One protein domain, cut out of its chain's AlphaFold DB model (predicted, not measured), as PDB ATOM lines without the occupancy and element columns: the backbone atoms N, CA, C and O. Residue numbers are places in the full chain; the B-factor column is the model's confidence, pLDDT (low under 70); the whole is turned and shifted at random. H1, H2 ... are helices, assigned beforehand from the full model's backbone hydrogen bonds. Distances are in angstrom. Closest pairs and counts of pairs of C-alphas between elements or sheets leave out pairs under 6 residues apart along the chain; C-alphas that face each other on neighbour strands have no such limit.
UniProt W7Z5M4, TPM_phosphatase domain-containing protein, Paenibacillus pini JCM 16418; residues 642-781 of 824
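AT A GLANCE: This is residues 642 to 781 of the 824 residues of the protein "TPM_phosphatase domain-containing protein" of Paenibacillus pini JCM 16418 (UniProt W7Z5M4). A thin rod runs along helix H2. H1 folds back on its first part, H4 and H5 make an up-and-down bundle with its last, and H3 packs on H5. The extended, all-helix printed part has 140 residues with named helices H1 to H5, radius of gyration of the C-alphas 24.8 A, spans 92, 25 and 16 A.

HOW THE PARTS SIT: In H2, residues 675 to 718, look at 678 to 696, which touch H1, residues 648 to 667, a hairpin, closest at C-alphas 653 and 692, 6.4 A. Its 699 to 717 touch H5, residues 750 to 781, closest at C-alphas 706 and 754, 5.4 A. H5 touches H3, residues 723 to 732, and, in a hairpin, H4, residues 734 to 747. Every O i to N i+4 pair is within hydrogen-bond range but in H1, 14 of 16.

IN THESE COORDINATES: Find C-alpha 675 at (-23.337, 8.595, 142.860); from there H2 runs 63.5 A. H5 ends at C-alpha 781, (-49.502, -13.539, 65.308).

THE WHOLE: There is no cut; pLDDT is under 70 at residues 644, 721 to 733 and 779 to 781.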
ATOM      1  N   ILE A 642     -47.484  -5.768 116.866       78.06
ATOM      2  CA  ILE A 642     -46.363  -6.692 116.663       78.06
ATOM      3  C   ILE A 642     -46.531  -7.936 117.538       78.06
ATOM      4  O   ILE A 642     -46.660  -7.859 118.759       78.06
ATOM      5  N   SER A 643     -46.504  -9.110 116.906       74.44
ATOM      6  CA  SER A 643     -46.615 -10.395 117.598       74.44
ATOM      7  C   SER A 643     -45.278 -10.789 118.220       74.44
ATOM      8  O   SER A 643     -44.460 -11.468 117.613       74.44
ATOM      9  N   LEU A 644     -45.067 -10.411 119.479       69.38
ATOM     10  CA  LEU A 644     -43.808 -10.644 120.199       69.38
ATOM     11  C   LEU A 644     -43.516 -12.122 120.524       69.38
ATOM     12  O   LEU A 644     -42.429 -12.427 121.007       69.38
ATOM     13  N   ARG A 645     -44.452 -13.054 120.275       70.12
ATOM     14  CA  ARG A 645     -44.442 -14.443 120.791       70.12
ATOM     15  C   ARG A 645     -43.169 -15.249 120.522       70.12
ATOM     16  O   ARG A 645     -42.852 -16.105 121.340       70.12
ATOM     17  N   GLN A 646     -42.469 -14.996 119.417       70.12
ATOM     18  CA  GLN A 646     -41.236 -15.715 119.075       70.12
ATOM     19  C   GLN A 646     -39.946 -14.917 119.313       70.12
ATOM     20  O   GLN A 646     -38.868 -15.505 119.300       70.12
ATOM     21  N   ASN A 647     -40.021 -13.609 119.586       75.56
ATOM     22  CA  ASN A 647     -38.828 -12.830 119.913       75.56
ATOM     23  C   ASN A 647     -38.576 -12.845 121.430       75.56
ATOM     24  O   ASN A 647     -39.108 -12.030 122.187       75.56
ATOM     25  N   THR A 648     -37.749 -13.792 121.869       76.62
ATOM     26  CA  THR A 648     -37.370 -13.966 123.279       76.62
ATOM     27  C   THR A 648     -36.565 -12.786 123.830       76.62
ATOM     28  O   THR A 648     -36.703 -12.465 125.007       76.62
ATOM     29  N   GLN A 649     -35.775 -12.095 123.001       78.81
ATOM     30  CA  GLN A 649     -34.982 -10.934 123.421       78.81
ATOM     31  C   GLN A 649     -35.881  -9.750 123.809       78.81
ATOM     32  O   GLN A 649     -35.743  -9.222 124.912       78.81
ATOM     33  N   LEU A 650     -36.858  -9.389 122.967       81.12
ATOM     34  CA  LEU A 650     -37.830  -8.335 123.280       81.12
ATOM     35  C   LEU A 650     -38.738  -8.708 124.458       81.12
ATOM     36  O   LEU A 650     -39.015  -7.854 125.294       81.12
ATOM     37  N   GLN A 651     -39.177  -9.968 124.567       82.69
ATOM     38  CA  GLN A 651     -39.958 -10.416 125.733       82.69
ATOM     39  C   GLN A 651     -39.169 -10.297 127.041       82.69
ATOM     40  O   GLN A 651     -39.715  -9.858 128.053       82.69
ATOM     41  N   ASN A 652     -37.888 -10.667 127.035       84.44
ATOM     42  CA  ASN A 652     -37.035 -10.532 128.213       84.44
ATOM     43  C   ASN A 652     -36.818  -9.052 128.562       84.44
ATOM     44  O   ASN A 652     -36.962  -8.677 129.724       84.44
ATOM     45  N   ALA A 653     -36.557  -8.201 127.567       85.50
ATOM     46  CA  ALA A 653     -36.398  -6.760 127.754       85.50
ATOM     47  C   ALA A 653     -37.649  -6.100 128.371       85.50
ATOM     48  O   ALA A 653     -37.521  -5.374 129.356       85.50
ATOM     49  N   LEU A 654     -38.850  -6.431 127.876       84.56
ATOM     50  CA  LEU A 654     -40.131  -5.920 128.392       84.56
ATOM     51  C   LEU A 654     -40.395  -6.261 129.870       84.56
ATOM     52  O   LEU A 654     -41.128  -5.542 130.544       84.56
ATOM     53  N   ASN A 655     -39.809  -7.347 130.384       84.12
ATOM     54  CA  ASN A 655     -39.934  -7.737 131.791       84.12
ATOM     55  C   ASN A 655     -38.802  -7.166 132.662       84.12
ATOM     56  O   ASN A 655     -39.033  -6.762 133.801       84.12
ATOM     57  N   ILE A 656     -37.570  -7.139 132.145       88.75
ATOM     58  CA  ILE A 656     -36.368  -6.782 132.915       88.75
ATOM     59  C   ILE A 656     -36.200  -5.264 133.034       88.75
ATOM     60  O   ILE A 656     -35.851  -4.773 134.108       88.75
ATOM     61  N   ILE A 657     -36.438  -4.508 131.957       91.50
ATOM     62  CA  ILE A 657     -36.178  -3.062 131.929       91.50
ATOM     63  C   ILE A 657     -37.053  -2.297 132.939       91.50
ATOM     64  O   ILE A 657     -36.478  -1.540 133.723       91.50
ATOM     65  N   PRO A 658     -38.384  -2.513 133.038       91.75
ATOM     66  CA  PRO A 658     -39.206  -1.822 134.037       91.75
ATOM     67  C   PRO A 658     -38.764  -2.092 135.477       91.75
ATOM     68  O   PRO A 658     -38.738  -1.174 136.294       91.75
ATOM     69  N   ALA A 659     -38.376  -3.336 135.782       90.69
ATOM     70  CA  ALA A 659     -37.893  -3.717 137.105       90.69
ATOM     71  C   ALA A 659     -36.566  -3.020 137.449       90.69
ATOM     72  O   ALA A 659     -36.408  -2.527 138.565       90.69
ATOM     73  N   LYS A 660     -35.641  -2.910 136.485       91.75
ATOM     74  CA  LYS A 660     -34.384  -2.166 136.659       91.75
ATOM     75  C   LYS A 660     -34.603  -0.657 136.811       91.75
ATOM     76  O   LYS A 660     -34.013  -0.064 137.706       91.75
ATOM     77  N   ILE A 661     -35.475  -0.045 136.002       92.38
ATOM     78  CA  ILE A 661     -35.828   1.385 136.128       92.38
ATOM     79  C   ILE A 661     -36.459   1.668 137.499       92.38
ATOM     80  O   ILE A 661     -36.137   2.673 138.129       92.38
ATOM     81  N   TYR A 662     -37.331   0.780 137.988       90.75
ATOM     82  CA  TYR A 662     -37.908   0.906 139.328       90.75
ATOM     83  C   TYR A 662     -36.847   0.767 140.430       90.75
ATOM     84  O   TYR A 662     -36.826   1.587 141.345       90.75
ATOM     85  N   GLY A 663     -35.939  -0.210 140.316       90.88
ATOM     86  CA  GLY A 663     -34.814  -0.383 141.240       90.88
ATOM     87  C   GLY A 663     -33.933   0.866 141.325       90.88
ATOM     88  O   GLY A 663     -33.711   1.374 142.420       90.88
ATOM     89  N   LEU A 664     -33.545   1.430 140.179       91.69
ATOM     90  CA  LEU A 664     -32.774   2.675 140.105       91.69
ATOM     91  C   LEU A 664     -33.528   3.860 140.735       91.69
ATOM     92  O   LEU A 664     -32.953   4.621 141.509       91.69
ATOM     93  N   LYS A 665     -34.839   3.991 140.483       91.50
ATOM     94  CA  LYS A 665     -35.675   5.017 141.134       91.50
ATOM     95  C   LYS A 665     -35.805   4.837 142.645       91.50
ATOM     96  O   LYS A 665     -35.969   5.834 143.342       91.50
ATOM     97  N   GLN A 666     -35.756   3.605 143.147       90.44
ATOM     98  CA  GLN A 666     -35.745   3.329 144.581       90.44
ATOM     99  C   GLN A 666     -34.372   3.639 145.195       90.44
ATOM    100  O   GLN A 666     -34.316   4.229 146.270       90.44
ATOM    101  N   ALA A 667     -33.276   3.306 144.507       88.94
ATOM    102  CA  ALA A 667     -31.917   3.635 144.934       88.94
ATOM    103  C   ALA A 667     -31.693   5.162 145.008       88.94
ATOM    104  O   ALA A 667     -31.164   5.655 145.998       88.94
ATOM    105  N   LEU A 668     -32.235   5.926 144.049       90.25
ATOM    106  CA  LEU A 668     -32.272   7.402 144.037       90.25
ATOM    107  C   LEU A 668     -33.128   8.054 145.153       90.25
ATOM    108  O   LEU A 668     -33.323   9.270 145.133       90.25
ATOM    109  N   GLN A 669     -33.679   7.273 146.091       87.69
ATOM    110  CA  GLN A 669     -34.400   7.759 147.280       87.69
ATOM    111  C   GLN A 669     -33.729   7.361 148.606       87.69
ATOM    112  O   GLN A 669     -34.201   7.775 149.667       87.69
ATOM    113  N   VAL A 670     -32.669   6.548 148.579       88.12
ATOM    114  CA  VAL A 670     -31.973   6.088 149.787       88.12
ATOM    115  C   VAL A 670     -30.768   6.988 150.045       88.12
ATOM    116  O   VAL A 670     -29.839   7.028 149.247       88.12
ATOM    117  N   THR A 671     -30.775   7.691 151.179       86.81
ATOM    118  CA  THR A 671     -29.629   8.474 151.661       86.81
ATOM    119  C   THR A 671     -28.797   7.683 152.679       86.81
ATOM    120  O   THR A 671     -29.388   7.011 153.533       86.81
ATOM    121  N   PRO A 672     -27.457   7.824 152.688       89.75
ATOM    122  CA  PRO A 672     -26.643   8.604 151.748       89.75
ATOM    123  C   PRO A 672     -26.567   7.955 150.356       89.75
ATOM    124  O   PRO A 672     -26.613   6.735 150.227       89.75
ATOM    125  N   HIS A 673     -26.459   8.782 149.315       91.12
ATOM    126  CA  HIS A 673     -26.324   8.319 147.935       91.12
ATOM    127  C   HIS A 673     -24.853   8.052 147.595       91.12
ATOM    128  O   HIS A 673     -23.993   8.899 147.857       91.12
ATOM    129  N   ASP A 674     -24.588   6.928 146.931       92.81
ATOM    130  CA  ASP A 674     -23.351   6.701 146.185       92.81
ATOM    131  C   ASP A 674     -23.596   6.986 144.696       92.81
ATOM    132  O   ASP A 674     -24.271   6.225 143.996       92.81
ATOM    133  N   LEU A 675     -23.086   8.123 144.219       91.94
ATOM    134  CA  LEU A 675     -23.337   8.595 142.860       91.94
ATOM    135  C   LEU A 675     -22.586   7.783 141.794       91.94
ATOM    136  O   LEU A 675     -23.122   7.621 140.698       91.94
ATOM    137  N   ASP A 676     -21.423   7.203 142.113       92.31
ATOM    138  CA  ASP A 676     -20.668   6.346 141.186       92.31
ATOM    139  C   ASP A 676     -21.419   5.037 140.914       92.31
ATOM    140  O   ASP A 676     -21.565   4.610 139.759       92.31
ATOM    141  N   GLN A 677     -21.954   4.414 141.969       91.88
ATOM    142  CA  GLN A 677     -22.788   3.222 141.827       91.88
ATOM    143  C   GLN A 677     -24.075   3.545 141.053       91.88
ATOM    144  O   GLN A 677     -24.422   2.822 140.116       91.88
ATOM    145  N   LEU A 678     -24.764   4.640 141.392       92.69
ATOM    146  CA  LEU A 678     -26.009   5.050 140.731       92.69
ATOM    147  C   LEU A 678     -25.816   5.385 139.244       92.69
ATOM    148  O   LEU A 678     -26.663   5.025 138.425       92.69
ATOM    149  N   ASP A 679     -24.713   6.034 138.872       92.75
ATOM    150  CA  ASP A 679     -24.374   6.337 137.477       92.75
ATOM    151  C   ASP A 679     -23.984   5.071 136.690       92.75
ATOM    152  O   ASP A 679     -24.401   4.889 135.541       92.75
ATOM    153  N   THR A 680     -23.278   4.135 137.332       93.62
ATOM    154  CA  THR A 680     -22.973   2.809 136.770       93.62
ATOM    155  C   THR A 680     -24.247   1.996 136.522       93.62
ATOM    156  O   THR A 680     -24.420   1.414 135.445       93.62
ATOM    157  N   GLU A 681     -25.175   1.983 137.482       92.12
ATOM    158  CA  GLU A 681     -26.486   1.350 137.326       92.12
ATOM    159  C   GLU A 681     -27.309   2.038 136.229       92.12
ATOM    160  O   GLU A 681     -27.821   1.347 135.345       92.12
ATOM    161  N   TYR A 682     -27.370   3.376 136.208       93.88
ATOM    162  CA  TYR A 682     -28.032   4.155 135.155       93.88
ATOM    163  C   TYR A 682     -27.522   3.777 133.757       93.88
ATOM    164  O   TYR A 682     -28.322   3.362 132.915       93.88
ATOM    165  N   LYS A 683     -26.202   3.821 133.523       94.31
ATOM    166  CA  LYS A 683     -25.574   3.460 132.237       94.31
ATOM    167  C   LYS A 683     -25.906   2.029 131.819       94.31
ATOM    168  O   LYS A 683     -26.170   1.762 130.645       94.31
ATOM    169  N   ALA A 684     -25.952   1.097 132.772       93.31
ATOM    170  CA  ALA A 684     -26.358  -0.273 132.494       93.31
ATOM    171  C   ALA A 684     -27.839  -0.368 132.077       93.31
ATOM    172  O   ALA A 684     -28.168  -1.176 131.207       93.31
ATOM    173  N   VAL A 685     -28.754   0.421 132.651       93.69
ATOM    174  CA  VAL A 685     -30.161   0.452 132.200       93.69
ATOM    175  C   VAL A 685     -30.297   1.156 130.845       93.69
ATOM    176  O   VAL A 685     -30.998   0.636 129.978       93.69
ATOM    177  N   GLU A 686     -29.581   2.257 130.625       95.38
ATOM    178  CA  GLU A 686     -29.546   3.013 129.366       95.38
ATOM    179  C   GLU A 686     -29.145   2.128 128.176       95.38
ATOM    180  O   GLU A 686     -29.877   2.044 127.189       95.38
ATOM    181  N   GLN A 687     -28.065   1.350 128.310       93.81
ATOM    182  CA  GLN A 687     -27.649   0.375 127.293       93.81
ATOM    183  C   GLN A 687     -28.720  -0.693 127.010       93.81
ATOM    184  O   GLN A 687     -28.916  -1.085 125.858       93.81
ATOM    185  N   ASN A 688     -29.441  -1.157 128.039       90.88
ATOM    186  CA  ASN A 688     -30.534  -2.121 127.860       90.88
ATOM    187  C   ASN A 688     -31.736  -1.496 127.122       90.88
ATOM    188  O   ASN A 688     -32.361  -2.176 126.307       90.88
ATOM    189  N   VAL A 689     -32.046  -0.217 127.367       92.69
ATOM    190  CA  VAL A 689     -33.110   0.521 126.661       92.69
ATOM    191  C   VAL A 689     -32.730   0.775 125.203       92.69
ATOM    192  O   VAL A 689     -33.527   0.460 124.325       92.69
ATOM    193  N   ALA A 690     -31.503   1.221 124.923       92.62
ATOM    194  CA  ALA A 690     -31.022   1.427 123.554       92.62
ATOM    195  C   ALA A 690     -31.000   0.120 122.733       92.62
ATOM    196  O   ALA A 690     -31.429   0.086 121.579       92.62
ATOM    197  N   ALA A 691     -30.572  -0.998 123.334       90.69
ATOM    198  CA  ALA A 691     -30.616  -2.310 122.683       90.69
ATOM    199  C   ALA A 691     -32.058  -2.794 122.420       90.69
ATOM    200  O   ALA A 691     -32.331  -3.433 121.397       90.69
ATOM    201  N   PHE A 692     -32.994  -2.481 123.324       91.88
ATOM    202  CA  PHE A 692     -34.420  -2.753 123.146       91.88
ATOM    203  C   PHE A 692     -35.033  -1.901 122.027       91.88
ATOM    204  O   PHE A 692     -35.760  -2.446 121.196       91.88
ATOM    205  N   GLU A 693     -34.692  -0.613 121.952       91.81
ATOM    206  CA  GLU A 693     -35.114   0.310 120.893       91.81
ATOM    207  C   GLU A 693     -34.688  -0.190 119.508       91.81
ATOM    208  O   GLU A 693     -35.542  -0.461 118.665       91.81
ATOM    209  N   GLN A 694     -33.394  -0.455 119.303       90.81
ATOM    210  CA  GLN A 694     -32.864  -0.977 118.034       90.81
ATOM    211  C   GLN A 694     -33.518  -2.307 117.619       90.81
ATOM    212  O   GLN A 694     -33.793  -2.551 116.437       90.81
ATOM    213  N   SER A 695     -33.795  -3.177 118.594       88.12
ATOM    214  CA  SER A 695     -34.478  -4.455 118.369       88.12
ATOM    215  C   SER A 695     -35.952  -4.257 117.986       88.12
ATOM    216  O   SER A 695     -36.465  -4.957 117.108       88.12
ATOM    217  N   ALA A 696     -36.631  -3.290 118.609       88.94
ATOM    218  CA  ALA A 696     -38.008  -2.916 118.306       88.94
ATOM    219  C   ALA A 696     -38.122  -2.296 116.905       88.94
ATOM    220  O   ALA A 696     -38.927  -2.766 116.099       88.94
ATOM    221  N   GLU A 697     -37.279  -1.314 116.578       90.38
ATOM    222  CA  GLU A 697     -37.206  -0.680 115.255       90.38
ATOM    223  C   GLU A 697     -36.946  -1.697 114.142       90.38
ATOM    224  O   GLU A 697     -37.618  -1.681 113.109       90.38
ATOM    225  N   THR A 698     -36.012  -2.628 114.361       88.81
ATOM    226  CA  THR A 698     -35.690  -3.676 113.384       88.81
ATOM    227  C   THR A 698     -36.909  -4.545 113.067       88.81
ATOM    228  O   THR A 698     -37.148  -4.851 111.899       88.81
ATOM    229  N   ILE A 699     -37.716  -4.905 114.071       87.69
ATOM    230  CA  ILE A 699     -38.938  -5.697 113.858       87.69
ATOM    231  C   ILE A 699     -40.062  -4.862 113.245       87.69
ATOM    232  O   ILE A 699     -40.764  -5.368 112.369       87.69
ATOM    233  N   ILE A 700     -40.225  -3.598 113.650       89.44
ATOM    234  CA  ILE A 700     -41.177  -2.671 113.016       89.44
ATOM    235  C   ILE A 700     -40.871  -2.580 111.516       89.44
ATOM    236  O   ILE A 700     -41.763  -2.815 110.701       89.44
ATOM    237  N   ARG A 701     -39.602  -2.355 111.147       90.38
ATOM    238  CA  ARG A 701     -39.160  -2.291 109.749       90.38
ATOM    239  C   ARG A 701     -39.396  -3.608 109.005       90.38
ATOM    240  O   ARG A 701     -40.013  -3.593 107.944       90.38
ATOM    241  N   GLN A 702     -38.982  -4.747 109.570       88.25
ATOM    242  CA  GLN A 702     -39.208  -6.066 108.957       88.25
ATOM    243  C   GLN A 702     -40.697  -6.347 108.716       88.25
ATOM    244  O   GLN A 702     -41.062  -6.882 107.667       88.25
ATOM    245  N   LYS A 703     -41.562  -5.975 109.669       88.56
ATOM    246  CA  LYS A 703     -43.015  -6.090 109.531       88.56
ATOM    247  C   LYS A 703     -43.530  -5.218 108.387       88.56
ATOM    248  O   LYS A 703     -44.236  -5.732 107.525       88.56
ATOM    249  N   GLU A 704     -43.179  -3.936 108.365       89.44
ATOM    250  CA  GLU A 704     -43.644  -2.988 107.345       89.44
ATOM    251  C   GLU A 704     -43.203  -3.401 105.935       89.44
ATOM    252  O   GLU A 704     -44.023  -3.445 105.020       89.44
ATOM    253  N   GLU A 705     -41.939  -3.794 105.771       89.81
ATOM    254  CA  GLU A 705     -41.404  -4.358 104.527       89.81
ATOM    255  C   GLU A 705     -42.170  -5.623 104.098       89.81
ATOM    256  O   GLU A 705     -42.518  -5.776 102.926       89.81
ATOM    257  N   ALA A 706     -42.463  -6.537 105.033       88.75
ATOM    258  CA  ALA A 706     -43.180  -7.777 104.734       88.75
ATOM    259  C   ALA A 706     -44.653  -7.532 104.365       88.75
ATOM    260  O   ALA A 706     -45.168  -8.159 103.439       88.75
ATOM    261  N   GLU A 707     -45.332  -6.597 105.032       87.88
ATOM    262  CA  GLU A 707     -46.702  -6.192 104.697       87.88
ATOM    263  C   GLU A 707     -46.759  -5.501 103.324       87.88
ATOM    264  O   GLU A 707     -47.630  -5.824 102.514       87.88
ATOM    265  N   GLN A 708     -45.793  -4.636 102.995       89.75
ATOM    266  CA  GLN A 708     -45.669  -4.026 101.662       89.75
ATOM    267  C   GLN A 708     -45.380  -5.065 100.564       89.75
ATOM    268  O   GLN A 708     -45.998  -5.030  99.492       89.75
ATOM    269  N   MET A 709     -44.495  -6.034 100.823       87.50
ATOM    270  CA  MET A 709     -44.237  -7.160  99.915       87.50
ATOM    271  C   MET A 709     -45.476  -8.048  99.723       87.50
ATOM    272  O   MET A 709     -45.774  -8.440  98.598       87.50
ATOM    273  N   MET A 710     -46.240  -8.325 100.783       86.44
ATOM    274  CA  MET A 710     -47.491  -9.095 100.719       86.44
ATOM    275  C   MET A 710     -48.579  -8.353  99.927       86.44
ATOM    276  O   MET A 710     -49.281  -8.957  99.115       86.44
ATOM    277  N   LEU A 711     -48.719  -7.039 100.125       89.56
ATOM    278  CA  LEU A 711     -49.680  -6.201  99.398       89.56
ATOM    279  C   LEU A 711     -49.356  -6.135  97.900       89.56
ATOM    280  O   LEU A 711     -50.234  -6.390  97.073       89.56
ATOM    281  N   SER A 712     -48.101  -5.853  97.551       88.81
ATOM    282  CA  SER A 712     -47.649  -5.777  96.154       88.81
ATOM    283  C   SER A 712     -47.720  -7.133  95.439       88.81
ATOM    284  O   SER A 712     -48.226  -7.201  94.318       88.81
ATOM    285  N   LEU A 713     -47.323  -8.231  96.092       86.75
ATOM    286  CA  LEU A 713     -47.474  -9.592  95.562       86.75
ATOM    287  C   LEU A 713     -48.947  -9.942  95.292       86.75
ATOM    288  O   LEU A 713     -49.271 -10.456  94.221       86.75
ATOM    289  N   ASN A 714     -49.859  -9.617  96.213       85.81
ATOM    290  CA  ASN A 714     -51.289  -9.864  96.015       85.81
ATOM    291  C   ASN A 714     -51.878  -9.035  94.864       85.81
ATOM    292  O   ASN A 714     -52.658  -9.573  94.080       85.81
ATOM    293  N   GLN A 715     -51.482  -7.766  94.710       86.44
ATOM    294  CA  GLN A 715     -51.879  -6.940  93.559       86.44
ATOM    295  C   GLN A 715     -51.376  -7.535  92.235       86.44
ATOM    296  O   GLN A 715     -52.146  -7.650  91.279       86.44
ATOM    297  N   ARG A 716     -50.114  -7.984  92.188       84.56
ATOM    298  CA  ARG A 716     -49.539  -8.672  91.020       84.56
ATOM    299  C   ARG A 716     -50.323  -9.932  90.665       84.56
ATOM    300  O   ARG A 716     -50.753 -10.073  89.524       84.56
ATOM    301  N   VAL A 717     -50.605 -10.806  91.632       83.44
ATOM    302  CA  VAL A 717     -51.374 -12.040  91.389       83.44
ATOM    303  C   VAL A 717     -52.815 -11.758  90.952       83.44
ATOM    304  O   VAL A 717     -53.318 -12.447  90.067       83.44
ATOM    305  N   GLN A 718     -53.469 -10.722  91.487       81.12
ATOM    306  CA  GLN A 718     -54.796 -10.287  91.023       81.12
ATOM    307  C   GLN A 718     -54.780  -9.759  89.579       81.12
ATOM    308  O   GLN A 718     -55.785  -9.872  88.881       81.12
ATOM    309  N   SER A 719     -53.647  -9.230  89.102       80.00
ATOM    310  CA  SER A 719     -53.486  -8.783  87.711       80.00
ATOM    311  C   SER A 719     -53.309  -9.927  86.693       80.00
ATOM    312  O   SER A 719     -53.413  -9.693  85.486       80.00
ATOM    313  N   LEU A 720     -53.097 -11.173  87.141       76.88
ATOM    314  CA  LEU A 720     -52.978 -12.347  86.267       76.88
ATOM    315  C   LEU A 720     -54.351 -12.766  85.711       76.88
ATOM    316  O   LEU A 720     -55.187 -13.326  86.421       76.88
ATOM    317  N   HIS A 721     -54.572 -12.553  84.414       65.31
ATOM    318  CA  HIS A 721     -55.842 -12.870  83.754       65.31
ATOM    319  C   HIS A 721     -55.855 -14.275  83.115       65.31
ATOM    320  O   HIS A 721     -54.826 -14.851  82.759       65.31
ATOM    321  N   GLY A 722     -57.053 -14.841  82.935       63.44
ATOM    322  CA  GLY A 722     -57.261 -16.109  82.227       63.44
ATOM    323  C   GLY A 722     -56.855 -17.365  83.014       63.44
ATOM    324  O   GLY A 722     -56.964 -17.432  84.238       63.44
ATOM    325  N   GLY A 723     -56.420 -18.408  82.299       63.56
ATOM    326  CA  GLY A 723     -56.061 -19.704  82.894       63.56
ATOM    327  C   GLY A 723     -54.820 -19.671  83.797       63.56
ATOM    328  O   GLY A 723     -54.654 -20.563  84.627       63.56
ATOM    329  N   TYR A 724     -53.978 -18.639  83.679       68.31
ATOM    330  CA  TYR A 724     -52.690 -18.530  84.370       68.31
ATOM    331  C   TYR A 724     -52.826 -18.422  85.895       68.31
ATOM    332  O   TYR A 724     -52.102 -19.111  86.608       68.31
ATOM    333  N   ALA A 725     -53.815 -17.685  86.412       65.25
ATOM    334  CA  ALA A 725     -54.082 -17.626  87.855       65.25
ATOM    335  C   ALA A 725     -54.514 -18.991  88.433       65.25
ATOM    336  O   ALA A 725     -54.084 -19.386  89.518       65.25
ATOM    337  N   ARG A 726     -55.310 -19.774  87.682       68.38
ATOM    338  CA  ARG A 726     -55.641 -21.160  88.071       68.38
ATOM    339  C   ARG A 726     -54.420 -22.074  87.986       68.38
ATOM    340  O   ARG A 726     -54.278 -22.951  88.830       68.38
ATOM    341  N   ARG A 727     -53.542 -21.863  87.000       68.56
ATOM    342  CA  ARG A 727     -52.305 -22.634  86.818       68.56
ATOM    343  C   ARG A 727     -51.316 -22.392  87.955       68.56
ATOM    344  O   ARG A 727     -50.838 -23.365  88.518       68.56
ATOM    345  N   LEU A 728     -51.104 -21.138  88.363       68.12
ATOM    346  CA  LEU A 728     -50.317 -20.773  89.550       68.12
ATOM    347  C   LEU A 728     -50.831 -21.520  90.798       68.12
ATOM    348  O   LEU A 728     -50.058 -22.102  91.556       68.12
ATOM    349  N   ASN A 729     -52.155 -21.593  90.963       67.12
ATOM    350  CA  ASN A 729     -52.757 -22.309  92.084       67.12
ATOM    351  C   ASN A 729     -52.684 -23.848  91.960       67.12
ATOM    352  O   ASN A 729     -52.526 -24.523  92.970       67.12
ATOM    353  N   MET A 730     -52.762 -24.417  90.751       61.53
ATOM    354  CA  MET A 730     -52.666 -25.872  90.519       61.53
ATOM    355  C   MET A 730     -51.230 -26.414  90.484       61.53
ATOM    356  O   MET A 730     -51.028 -27.588  90.775       61.53
ATOM    357  N   GLN A 731     -50.249 -25.592  90.110       56.94
ATOM    358  CA  GLN A 731     -48.863 -26.013  89.871       56.94
ATOM    359  C   GLN A 731     -47.924 -25.703  91.054       56.94
ATOM    360  O   GLN A 731     -46.819 -26.234  91.091       56.94
ATOM    361  N   GLY A 732     -48.364 -24.886  92.023       60.22
ATOM    362  CA  GLY A 732     -47.601 -24.561  93.240       60.22
ATOM    363  C   GLY A 732     -48.432 -24.262  94.498       60.22
ATOM    364  O   GLY A 732     -47.865 -24.102  95.574       60.22
ATOM    365  N   GLY A 733     -49.769 -24.210  94.414       64.50
ATOM    366  CA  GLY A 733     -50.615 -23.980  95.590       64.50
ATOM    367  C   GLY A 733     -50.466 -22.585  96.204       64.50
ATOM    368  O   GLY A 733     -50.470 -22.467  97.429       64.50
ATOM    369  N   TYR A 734     -50.348 -21.531  95.383       75.69
ATOM    370  CA  TYR A 734     -50.173 -20.145  95.849       75.69
ATOM    371  C   TYR A 734     -51.151 -19.737  96.966       75.69
ATOM    372  O   TYR A 734     -50.739 -19.090  97.922       75.69
ATOM    373  N   SER A 735     -52.428 -20.143  96.927       75.50
ATOM    374  CA  SER A 735     -53.370 -19.809  98.010       75.50
ATOM    375  C   SER A 735     -53.008 -20.453  99.361       75.50
ATOM    376  O   SER A 735     -53.252 -19.865 100.417       75.50
ATOM    377  N   ALA A 736     -52.382 -21.632  99.346       78.38
ATOM    378  CA  ALA A 736     -51.847 -22.284 100.537       78.38
ATOM    379  C   ALA A 736     -50.534 -21.628 100.998       78.38
ATOM    380  O   ALA A 736     -50.353 -21.420 102.194       78.38
ATOM    381  N   GLN A 737     -49.649 -21.232 100.077       80.50
ATOM    382  CA  GLN A 737     -48.451 -20.450 100.414       80.50
ATOM    383  C   GLN A 737     -48.823 -19.086 101.024       80.50
ATOM    384  O   GLN A 737     -48.283 -18.709 102.059       80.50
ATOM    385  N   ALA A 738     -49.790 -18.371 100.444       81.62
ATOM    386  CA  ALA A 738     -50.270 -17.083 100.940       81.62
ATOM    387  C   ALA A 738     -50.917 -17.202 102.329       81.62
ATOM    388  O   ALA A 738     -50.675 -16.353 103.184       81.62
ATOM    389  N   SER A 739     -51.677 -18.272 102.603       83.50
ATOM    390  CA  SER A 739     -52.206 -18.515 103.954       83.50
ATOM    391  C   SER A 739     -51.107 -18.886 104.957       83.50
ATOM    392  O   SER A 739     -51.156 -18.437 106.100       83.50
ATOM    393  N   GLN A 740     -50.065 -19.616 104.538       84.50
ATOM    394  CA  GLN A 740     -48.868 -19.840 105.359       84.50
ATOM    395  C   GLN A 740     -48.143 -18.525 105.669       84.50
ATOM    396  O   GLN A 740     -47.858 -18.270 106.833       84.50
ATOM    397  N   ILE A 741     -47.909 -17.659 104.678       87.12
ATOM    398  CA  ILE A 741     -47.284 -16.339 104.870       87.12
ATOM    399  C   ILE A 741     -48.128 -15.473 105.815       87.12
ATOM    400  O   ILE A 741     -47.588 -14.912 106.764       87.12
ATOM    401  N   GLN A 742     -49.452 -15.428 105.633       85.25
ATOM    402  CA  GLN A 742     -50.363 -14.719 106.539       85.25
ATOM    403  C   GLN A 742     -50.250 -15.244 107.982       85.25
ATOM    404  O   GLN A 742     -50.218 -14.457 108.926       85.25
ATOM    405  N   ASN A 743     -50.138 -16.564 108.162       85.44
ATOM    406  CA  ASN A 743     -49.936 -17.177 109.474       85.44
ATOM    407  C   ASN A 743     -48.556 -16.846 110.069       85.44
ATOM    408  O   ASN A 743     -48.482 -16.591 111.269       85.44
ATOM    409  N   LEU A 744     -47.484 -16.791 109.266       86.88
ATOM    410  CA  LEU A 744     -46.151 -16.357 109.715       86.88
ATOM    411  C   LEU A 744     -46.166 -14.888 110.174       86.88
ATOM    412  O   LEU A 744     -45.667 -14.584 111.258       86.88
ATOM    413  N   LEU A 745     -46.810 -13.997 109.407       85.19
ATOM    414  CA  LEU A 745     -46.989 -12.581 109.757       85.19
ATOM    415  C   LEU A 745     -47.792 -12.405 111.055       85.19
ATOM    416  O   LEU A 745     -47.378 -11.653 111.938       85.19
ATOM    417  N   MET A 746     -48.903 -13.135 111.219       81.94
ATOM    418  CA  MET A 746     -49.689 -13.111 112.461       81.94
ATOM    419  C   MET A 746     -48.947 -13.737 113.650       81.94
ATOM    420  O   MET A 746     -49.140 -13.306 114.785       81.94
ATOM    421  N   ALA A 747     -48.077 -14.723 113.417       80.88
ATOM    422  CA  ALA A 747     -47.244 -15.336 114.451       80.88
ATOM    423  C   ALA A 747     -46.016 -14.491 114.847       80.88
ATOM    424  O   ALA A 747     -45.370 -14.814 115.843       80.88
ATOM    425  N   GLY A 748     -45.709 -13.418 114.106       81.00
ATOM    426  CA  GLY A 748     -44.561 -12.538 114.355       81.00
ATOM    427  C   GLY A 748     -43.249 -12.986 113.707       81.00
ATOM    428  O   GLY A 748     -42.199 -12.411 113.982       81.00
ATOM    429  N   MET A 749     -43.287 -13.995 112.836       85.81
ATOM    430  CA  MET A 749     -42.117 -14.521 112.122       85.81
ATOM    431  C   MET A 749     -41.866 -13.712 110.838       85.81
ATOM    432  O   MET A 749     -41.924 -14.240 109.728       85.81
ATOM    433  N   TYR A 750     -41.626 -12.404 110.984       87.31
ATOM    434  CA  TYR A 750     -41.535 -11.477 109.848       87.31
ATOM    435  C   TYR A 750     -40.386 -11.817 108.892       87.31
ATOM    436  O   TYR A 750     -40.600 -11.814 107.686       87.31
ATOM    437  N   LEU A 751     -39.209 -12.200 109.399       85.38
ATOM    438  CA  LEU A 751     -38.066 -12.581 108.557       85.38
ATOM    439  C   LEU A 751     -38.347 -13.838 107.708       85.38
ATOM    440  O   LEU A 751     -38.046 -13.865 106.516       85.38
ATOM    441  N   GLU A 752     -38.979 -14.864 108.286       86.94
ATOM    442  CA  GLU A 752     -39.395 -16.055 107.531       86.94
ATOM    443  C   GLU A 752     -40.503 -15.725 106.525       86.94
ATOM    444  O   GLU A 752     -40.497 -16.229 105.400       86.94
ATOM    445  N   ALA A 753     -41.432 -14.835 106.891       87.81
ATOM    446  CA  ALA A 753     -42.448 -14.330 105.977       87.81
ATOM    447  C   ALA A 753     -41.816 -13.573 104.795       87.81
ATOM    448  O   ALA A 753     -42.204 -13.832 103.660       87.81
ATOM    449  N   GLN A 754     -40.806 -12.721 105.019       87.50
ATOM    450  CA  GLN A 754     -40.043 -12.045 103.956       87.50
ATOM    451  C   GLN A 754     -39.353 -13.050 103.020       87.50
ATOM    452  O   GLN A 754     -39.448 -12.920 101.800       87.50
ATOM    453  N   GLN A 755     -38.709 -14.090 103.560       88.88
ATOM    454  CA  GLN A 755     -38.080 -15.144 102.750       88.88
ATOM    455  C   GLN A 755     -39.105 -15.936 101.921       88.88
ATOM    456  O   GLN A 755     -38.879 -16.216 100.745       88.88
ATOM    457  N   ARG A 756     -40.266 -16.268 102.495       86.44
ATOM    458  CA  ARG A 756     -41.366 -16.924 101.765       86.44
ATOM    459  C   ARG A 756     -41.979 -16.004 100.702       86.44
ATOM    460  O   ARG A 756     -42.292 -16.466  99.608       86.44
ATOM    461  N   LEU A 757     -42.110 -14.709 100.993       86.75
ATOM    462  CA  LEU A 757     -42.583 -13.683 100.059       86.75
ATOM    463  C   LEU A 757     -41.628 -13.487  98.879       86.75
ATOM    464  O   LEU A 757     -42.095 -13.294  97.757       86.75
ATOM    465  N   SER A 758     -40.310 -13.553  99.091       87.31
ATOM    466  CA  SER A 758     -39.339 -13.458  97.993       87.31
ATOM    467  C   SER A 758     -39.405 -14.684  97.075       87.31
ATOM    468  O   SER A 758     -39.450 -14.528  95.857       87.31
ATOM    469  N   GLN A 759     -39.541 -15.892  97.637       85.50
ATOM    470  CA  GLN A 759     -39.758 -17.127  96.869       85.50
ATOM    471  C   GLN A 759     -41.052 -17.063  96.040       85.50
ATOM    472  O   GLN A 759     -41.023 -17.304  94.832       85.50
ATOM    473  N   ALA A 760     -42.170 -16.656  96.650       84.38
ATOM    474  CA  ALA A 760     -43.445 -16.496  95.952       84.38
ATOM    475  C   ALA A 760     -43.389 -15.410  94.856       84.38
ATOM    476  O   ALA A 760     -43.950 -15.596  93.776       84.38
ATOM    477  N   ASN A 761     -42.662 -14.306  95.080       84.50
ATOM    478  CA  ASN A 761     -42.420 -13.284  94.054       84.50
ATOM    479  C   ASN A 761     -41.683 -13.848  92.828       84.50
ATOM    480  O   ASN A 761     -42.053 -13.502  91.708       84.50
ATOM    481  N   VAL A 762     -40.690 -14.728  93.013       85.50
ATOM    482  CA  VAL A 762     -39.959 -15.375  91.904       85.50
ATOM    483  C   VAL A 762     -40.863 -16.327  91.111       85.50
ATOM    484  O   VAL A 762     -40.801 -16.354  89.879       85.50
ATOM    485  N   GLU A 763     -41.743 -17.080  91.781       82.25
ATOM    486  CA  GLU A 763     -42.725 -17.947  91.107       82.25
ATOM    487  C   GLU A 763     -43.746 -17.138  90.294       82.25
ATOM    488  O   GLU A 763     -44.013 -17.466  89.134       82.25
ATOM    489  N   VAL A 764     -44.264 -16.044  90.861       83.00
ATOM    490  CA  VAL A 764     -45.179 -15.122  90.170       83.00
ATOM    491  C   VAL A 764     -44.480 -14.426  89.004       83.00
ATOM    492  O   VAL A 764     -45.047 -14.361  87.919       83.00
ATOM    493  N   GLU A 765     -43.228 -13.990  89.156       84.06
ATOM    494  CA  GLU A 765     -42.447 -13.392  88.066       84.06
ATOM    495  C   GLU A 765     -42.149 -14.387  86.930       84.06
ATOM    496  O   GLU A 765     -42.078 -13.994  85.763       84.06
ATOM    497  N   ARG A 766     -41.991 -15.684  87.224       83.50
ATOM    498  CA  ARG A 766     -41.894 -16.718  86.179       83.50
ATOM    499  C   ARG A 766     -43.198 -16.807  85.381       83.50
ATOM    500  O   ARG A 766     -43.153 -16.751  84.156       83.50
ATOM    501  N   VAL A 767     -44.349 -16.869  86.055       82.06
ATOM    502  CA  VAL A 767     -45.666 -16.938  85.389       82.06
ATOM    503  C   VAL A 767     -46.012 -15.637  84.657       82.06
ATOM    504  O   VAL A 767     -46.577 -15.683  83.568       82.06
ATOM    505  N   GLU A 768     -45.629 -14.474  85.188       79.25
ATOM    506  CA  GLU A 768     -45.745 -13.196  84.480       79.25
ATOM    507  C   GLU A 768     -44.885 -13.160  83.212       79.25
ATOM    508  O   GLU A 768     -45.341 -12.630  82.203       79.25
ATOM    509  N   ARG A 769     -43.663 -13.711  83.235       81.19
ATOM    510  CA  ARG A 769     -42.815 -13.813  82.035       81.19
ATOM    511  C   ARG A 769     -43.413 -14.759  81.001       81.19
ATOM    512  O   ARG A 769     -43.571 -14.335  79.864       81.19
ATOM    513  N   GLU A 770     -43.848 -15.956  81.397       78.69
ATOM    514  CA  GLU A 770     -44.564 -16.886  80.505       78.69
ATOM    515  C   GLU A 770     -45.821 -16.240  79.892       78.69
ATOM    516  O   GLU A 770     -46.086 -16.393  78.701       78.69
ATOM    517  N   MET A 771     -46.583 -15.472  80.680       79.12
ATOM    518  CA  MET A 771     -47.752 -14.727  80.201       79.12
ATOM    519  C   MET A 771     -47.364 -13.612  79.222       79.12
ATOM    520  O   MET A 771     -48.015 -13.476  78.189       79.12
ATOM    521  N   ARG A 772     -46.311 -12.832  79.508       77.69
ATOM    522  CA  ARG A 772     -45.801 -11.790  78.598       77.69
ATOM    523  C   ARG A 772     -45.258 -12.397  77.304       77.69
ATOM    524  O   ARG A 772     -45.500 -11.846  76.241       77.69
ATOM    525  N   GLU A 773     -44.573 -13.535  77.363       78.50
ATOM    526  CA  GLU A 773     -44.096 -14.270  76.185       78.50
ATOM    527  C   GLU A 773     -45.262 -14.822  75.355       78.50
ATOM    528  O   GLU A 773     -45.278 -14.645  74.138       78.50
ATOM    529  N   ALA A 774     -46.283 -15.403  75.992       73.06
ATOM    530  CA  ALA A 774     -47.501 -15.842  75.312       73.06
ATOM    531  C   ALA A 774     -48.268 -14.670  74.673       73.06
ATOM    532  O   ALA A 774     -48.688 -14.777  73.524       73.06
ATOM    533  N   GLN A 775     -48.391 -13.537  75.375       72.50
ATOM    534  CA  GLN A 775     -48.981 -12.308  74.837       72.50
ATOM    535  C   GLN A 775     -48.160 -11.749  73.673       72.50
ATOM    536  O   GLN A 775     -48.742 -11.413  72.653       72.50
ATOM    537  N   MET A 776     -46.828 -11.711  73.763       74.19
ATOM    538  CA  MET A 776     -45.966 -11.296  72.649       74.19
ATOM    539  C   MET A 776     -46.066 -12.249  71.453       74.19
ATOM    540  O   MET A 776     -45.959 -11.795  70.321       74.19
ATOM    541  N   LEU A 777     -46.283 -13.550  71.664       76.12
ATOM    542  CA  LEU A 777     -46.509 -14.515  70.581       76.12
ATOM    543  C   LEU A 777     -47.890 -14.337  69.933       76.12
ATOM    544  O   LEU A 777     -47.986 -14.362  68.707       76.12
ATOM    545  N   GLU A 778     -48.941 -14.109  70.724       70.69
ATOM    546  CA  GLU A 778     -50.291 -13.805  70.230       70.69
ATOM    547  C   GLU A 778     -50.332 -12.436  69.523       70.69
ATOM    548  O   GLU A 778     -50.927 -12.303  68.456       70.69
ATOM    549  N   GLU A 779     -49.621 -11.435  70.045       66.75
ATOM    550  CA  GLU A 779     -49.462 -10.118  69.426       66.75
ATOM    551  C   GLU A 779     -48.549 -10.176  68.193       66.75
ATOM    552  O   GLU A 779     -48.803  -9.463  67.234       66.75
ATOM    553  N   GLN A 780     -47.542 -11.055  68.128       69.62
ATOM    554  CA  GLN A 780     -46.790 -11.312  66.889       69.62
ATOM    555  C   GLN A 780     -47.632 -12.040  65.837       69.62
ATOM    556  O   GLN A 780     -47.459 -11.784  64.647       69.62
ATOM    557  N   GLN A 781     -48.543 -12.932  66.235       64.25
ATOM    558  CA  GLN A 781     -49.502 -13.539  65.308       64.25
ATOM    559  C   GLN A 781     -50.478 -12.481  64.786       64.25
ATOM    560  O   GLN A 781     -50.580 -12.314  63.571       64.25
TER     561      GLN A 781